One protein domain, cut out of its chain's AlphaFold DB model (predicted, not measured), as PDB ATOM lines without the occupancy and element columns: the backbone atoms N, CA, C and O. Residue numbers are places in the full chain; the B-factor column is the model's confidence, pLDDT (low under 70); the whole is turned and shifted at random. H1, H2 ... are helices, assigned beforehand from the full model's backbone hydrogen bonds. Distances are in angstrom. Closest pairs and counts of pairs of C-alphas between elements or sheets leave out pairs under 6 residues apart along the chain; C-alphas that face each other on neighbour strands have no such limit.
ATOM      1  N   ALA A  11     157.189 179.073  76.005       69.69
ATOM      2  CA  ALA A  11     157.745 179.253  77.343       69.69
ATOM      3  C   ALA A  11     156.695 179.570  78.430       69.69
ATOM      4  O   ALA A  11     156.961 179.306  79.604       69.69
ATOM      5  N   TYR A  12     155.523 180.103  78.064       67.12
ATOM      6  CA  TYR A  12     154.416 180.345  78.996       67.12
ATOM      7  C   TYR A  12     153.637 179.067  79.329       67.12
ATOM      8  O   TYR A  12     153.130 178.941  80.440       67.12
ATOM      9  N   PHE A  13     153.559 178.114  78.395       63.53
ATOM     10  CA  PHE A  13     152.799 176.867  78.552       63.53
ATOM     11  C   PHE A  13     153.631 175.747  79.178       63.53
ATOM     12  O   PHE A  13     153.127 174.973  79.988       63.53
ATOM     13  N   ASN A  14     154.926 175.696  78.854       65.50
ATOM     14  CA  ASN A  14     155.847 174.697  79.400       65.50
ATOM     15  C   ASN A  14     156.174 174.936  80.887       65.50
ATOM     16  O   ASN A  14     156.754 174.074  81.551       65.50
ATOM     17  N   ARG A  15     155.774 176.085  81.446       61.31
ATOM     18  CA  ARG A  15     155.870 176.365  82.880       61.31
ATOM     19  C   ARG A  15     154.572 175.953  83.557       61.31
ATOM     20  O   ARG A  15     153.521 176.535  83.312       61.31
ATOM     21  N   LYS A  16     154.656 174.981  84.470       53.84
ATOM     22  CA  LYS A  16     153.572 174.656  85.404       53.84
ATOM     23  C   LYS A  16     153.362 175.830  86.367       53.84
ATOM     24  O   LYS A  16     153.754 175.755  87.529       53.84
ATOM     25  N   ASN A  17     152.715 176.899  85.909       49.22
ATOM     26  CA  ASN A  17     152.025 177.842  86.783       49.22
ATOM     27  C   ASN A  17     150.782 177.126  87.323       49.22
ATOM     28  O   ASN A  17     149.650 177.391  86.933       49.22
ATOM     29  N   LEU A  18     151.018 176.126  88.175       44.22
ATOM     30  CA  LEU A  18     149.983 175.516  88.990       44.22
ATOM     31  C   LEU A  18     149.390 176.634  89.837       44.22
ATOM     32  O   LEU A  18     150.134 177.349  90.512       44.22
ATOM     33  N   VAL A  19     148.069 176.777  89.759       41.19
ATOM     34  CA  VAL A  19     147.264 177.679  90.582       41.19
ATOM     35  C   VAL A  19     147.850 177.729  92.000       41.19
ATOM     36  O   VAL A  19     147.826 176.739  92.729       41.19
ATOM     37  N   GLY A  20     148.450 178.875  92.338       50.19
ATOM     38  CA  GLY A  20     148.870 179.222  93.693       50.19
ATOM     39  C   GLY A  20     150.247 178.776  94.199       50.19
ATOM     40  O   GLY A  20     150.330 178.599  95.411       50.19
ATOM     41  N   LYS A  21     151.314 178.578  93.391       56.34
ATOM     42  CA  LYS A  21     152.586 178.084  93.986       56.34
ATOM     43  C   LYS A  21     153.893 178.877  93.935       56.34
ATOM     44  O   LYS A  21     154.542 178.840  94.967       56.34
ATOM     45  N   VAL A  22     154.330 179.587  92.897       61.28
ATOM     46  CA  VAL A  22     155.597 180.358  93.002       61.28
ATOM     47  C   VAL A  22     155.603 181.482  91.971       61.28
ATOM     48  O   VAL A  22     155.374 181.221  90.790       61.28
ATOM     49  N   LEU A  23     155.885 182.718  92.391       71.06
ATOM     50  CA  LEU A  23     156.196 183.800  91.460       71.06
ATOM     51  C   LEU A  23     157.673 183.688  91.065       71.06
ATOM     52  O   LEU A  23     158.552 183.761  91.916       71.06
ATOM     53  N   TYR A  24     157.962 183.492  89.779       77.62
ATOM     54  CA  TYR A  24     159.338 183.376  89.291       77.62
ATOM     55  C   TYR A  24     159.908 184.755  88.957       77.62
ATOM     56  O   TYR A  24     159.714 185.257  87.850       77.62
ATOM     57  N   PHE A  25     160.645 185.345  89.899       79.00
ATOM     58  CA  PHE A  25     161.196 186.701  89.788       79.00
ATOM     59  C   PHE A  25     162.061 186.888  88.533       79.00
ATOM     60  O   PHE A  25     161.865 187.853  87.792       79.00
ATOM     61  N   ASP A  26     162.941 185.928  88.234       82.25
ATOM     62  CA  ASP A  26     163.821 185.977  87.058       82.25
ATOM     63  C   ASP A  26     163.051 185.943  85.737       82.25
ATOM     64  O   ASP A  26     163.443 186.576  84.758       82.25
ATOM     65  N   PHE A  27     161.945 185.196  85.694       82.44
ATOM     66  CA  PHE A  27     161.081 185.162  84.520       82.44
ATOM     67  C   PHE A  27     160.341 186.478  84.364       82.44
ATOM     68  O   PHE A  27     160.371 187.068  83.290       82.44
ATOM     69  N   CYS A  28     159.717 186.953  85.444       83.50
ATOM     70  CA  CYS A  28     158.963 188.192  85.416       83.50
ATOM     71  C   CYS A  28     159.837 189.374  84.981       83.50
ATOM     72  O   CYS A  28     159.421 190.156  84.135       83.50
ATOM     73  N   SER A  29     161.069 189.437  85.489       83.56
ATOM     74  CA  SER A  29     162.036 190.474  85.130       83.56
ATOM     75  C   SER A  29     162.489 190.358  83.670       83.56
ATOM     76  O   SER A  29     162.525 191.356  82.960       83.56
ATOM     77  N   ARG A  30     162.789 189.139  83.190       84.50
ATOM     78  CA  ARG A  30     163.229 188.902  81.802       84.50
ATOM     79  C   ARG A  30     162.164 189.258  80.770       84.50
ATOM     80  O   ARG A  30     162.497 189.782  79.716       84.50
ATOM     81  N   GLU A  31     160.906 188.970  81.076       84.38
ATOM     82  CA  GLU A  31     159.770 189.285  80.204       84.38
ATOM     83  C   GLU A  31     159.270 190.733  80.378       84.38
ATOM     84  O   GLU A  31     158.289 191.126  79.751       84.38
ATOM     85  N   GLY A  32     159.917 191.538  81.231       85.69
ATOM     86  CA  GLY A  32     159.573 192.947  81.429       85.69
ATOM     87  C   GLY A  32     158.263 193.182  82.188       85.69
ATOM     88  O   GLY A  32     157.641 194.232  82.030       85.69
ATOM     89  N   PHE A  33     157.808 192.228  83.007       83.50
ATOM     90  CA  PHE A  33     156.617 192.415  83.833       83.50
ATOM     91  C   PHE A  33     156.924 193.322  85.040       83.50
ATOM     92  O   PHE A  33     157.767 192.962  85.867       83.50
ATOM     93  N   PRO A  34     156.176 194.426  85.244       85.69
ATOM     94  CA  PRO A  34     156.435 195.381  86.331       85.69
ATOM     95  C   PRO A  34     156.055 194.846  87.722       85.69
ATOM     96  O   PRO A  34     156.329 195.475  88.741       85.69
ATOM     97  N   ILE A  35     155.428 193.668  87.790       82.12
ATOM     98  CA  ILE A  35     154.913 193.072  89.030       82.12
ATOM     99  C   ILE A  35     155.986 192.904  90.115       82.12
ATOM    100  O   ILE A  35     155.679 193.010  91.299       82.12
ATOM    101  N   ILE A  36     157.247 192.686  89.728       84.81
ATOM    102  CA  ILE A  36     158.360 192.545  90.675       84.81
ATOM    103  C   ILE A  36     158.663 193.871  91.369       84.81
ATOM    104  O   ILE A  36     158.848 193.897  92.584       84.81
ATOM    105  N   GLU A  37     158.658 194.975  90.625       87.50
ATOM    106  CA  GLU A  37     158.870 196.308  91.188       87.50
ATOM    107  C   GLU A  37     157.747 196.678  92.159       87.50
ATOM    108  O   GLU A  37     158.016 197.197  93.240       87.50
ATOM    109  N   TRP A  38     156.498 196.334  91.835       86.50
ATOM    110  CA  TRP A  38     155.355 196.583  92.718       86.50
ATOM    111  C   TRP A  38     155.426 195.773  94.015       86.50
ATOM    112  O   TRP A  38     155.199 196.314  95.095       86.50
ATOM    113  N   ILE A  39     155.788 194.490  93.927       83.38
ATOM    114  CA  ILE A  39     155.964 193.623  95.100       83.38
ATOM    115  C   ILE A  39     157.084 194.147  96.002       83.38
ATOM    116  O   ILE A  39     156.922 194.193  97.222       83.38
ATOM    117  N   ARG A  40     158.204 194.575  95.412       83.75
ATOM    118  CA  ARG A  40     159.324 195.183  96.142       83.75
ATOM    119  C   ARG A  40     158.932 196.487  96.813       83.75
ATOM    120  O   ARG A  40     159.226 196.663  97.990       83.75
ATOM    121  N   PHE A  41     158.237 197.363  96.094       85.94
ATOM    122  CA  PHE A  41     157.770 198.645  96.620       85.94
ATOM    123  C   PHE A  41     156.872 198.472  97.853       85.94
ATOM    124  O   PHE A  41     156.976 199.236  98.806       85.94
ATOM    125  N   GLN A  42     156.035 197.431  97.870       81.75
ATOM    126  CA  GLN A  42     155.194 197.092  99.023       81.75
ATOM    127  C   GLN A  42     155.930 196.313 100.128       81.75
ATOM    128  O   GLN A  42     155.312 195.947 101.125       81.75
ATOM    129  N   GLY A  43     157.223 196.016  99.967       79.44
ATOM    130  CA  GLY A  43     157.995 195.213 100.920       79.44
ATOM    131  C   GLY A  43     157.579 193.738 100.973       79.44
ATOM    132  O   GLY A  43     157.916 193.035 101.921       79.44
ATOM    133  N   LEU A  44     156.852 193.247  99.964       77.88
ATOM    134  CA  LEU A  44     156.315 191.884  99.921       77.88
ATOM    135  C   LEU A  44     157.273 190.877  99.269       77.88
ATOM    136  O   LEU A  44     156.973 189.686  99.230       77.88
ATOM    137  N   GLU A  45     158.432 191.313  98.769       78.62
ATOM    138  CA  GLU A  45     159.427 190.432  98.139       78.62
ATOM    139  C   GLU A  45     159.785 189.195  98.990       78.62
ATOM    140  O   GLU A  45     159.783 188.094  98.424       78.62
ATOM    141  N   PRO A  46     159.979 189.286 100.324       75.62
ATOM    142  CA  PRO A  46     160.229 188.109 101.154       75.62
ATOM    143  C   PRO A  46     159.100 187.071 101.109       75.62
ATOM    144  O   PRO A  46     159.380 185.876 101.113       75.62
ATOM    145  N   LEU A  47     157.835 187.499 101.009       70.38
ATOM    146  CA  LEU A  47     156.670 186.606 100.972       70.38
ATOM    147  C   LEU A  47     156.636 185.767  99.689       70.38
ATOM    148  O   LEU A  47     156.327 184.576  99.728       70.38
ATOM    149  N   PHE A  48     156.976 186.385  98.557       70.81
ATOM    150  CA  PHE A  48     156.957 185.741  97.240       70.81
ATOM    151  C   PHE A  48     158.277 185.042  96.885       70.81
ATOM    152  O   PHE A  48     158.308 184.255  95.941       70.81
ATOM    153  N   SER A  49     159.341 185.281  97.655       71.31
ATOM    154  CA  SER A  49     160.633 184.585  97.533       71.31
ATOM    155  C   SER A  49     160.656 183.225  98.243       71.31
ATOM    156  O   SER A  49     161.590 182.440  98.071       71.31
ATOM    157  N   LEU A  50     159.631 182.910  99.042       64.88
ATOM    158  CA  LEU A  50     159.496 181.603  99.677       64.88
ATOM    159  C   LEU A  50     159.173 180.546  98.609       64.88
ATOM    160  O   LEU A  50     158.056 180.454  98.118       64.88
TER     161      LEU A  50
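Overview. This is residues 11 to 50 of the 121 residues of an uncharacterized protein of Cephalotus follicularis (UniProt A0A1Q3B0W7). A long loop, of which residues 13 to 20 stick out free, leads into three short helices strung one after another, H1 packed steeply on H2 and H3 folding back near H2. The printed part has 40 residues, with 17 in named helices, under half; the class is all helix, with no named strand. It is only just compact, close to loose, with a radius of gyration of the C-alphas of 10.6 A and spans of 30 by 21 by 12 A.

Along the chain. Residues 11 to 24 hold no named element. H1, residues 25 to 30, begins at C-alpha 25 (161.196, 186.701, 89.788) and is 8.5 A long. H2, residues 35 to 41, measures 9.8 A. H3, residues 45 to 48, ends at C-alpha 48 (156.957, 185.741, 97.240).

Arrangement. H1 and H2 touch, the closest C-alphas being those of Phe 25 and Ile 36, 6.6 A apart. They run opposite ways at a steep tilt of 59 degrees. H2 and H3 are close but not clearly touching; their closest C-alphas, of Ile 39 and Glu 45, are 5.6 A apart. H1 and H3 are apart. Every O i to N i+4 pair is within hydrogen-bond range in H1 and H2; H3 is too short for such a pair.

Size, cuts and confidence. The C-alphas farthest apart, of Asn 14 and Gly 43, are 29.8 A apart. The printed part has no cut, and both links between helices are tight. The model's pLDDT is under 70 at residues 11 to 22 and residue 50.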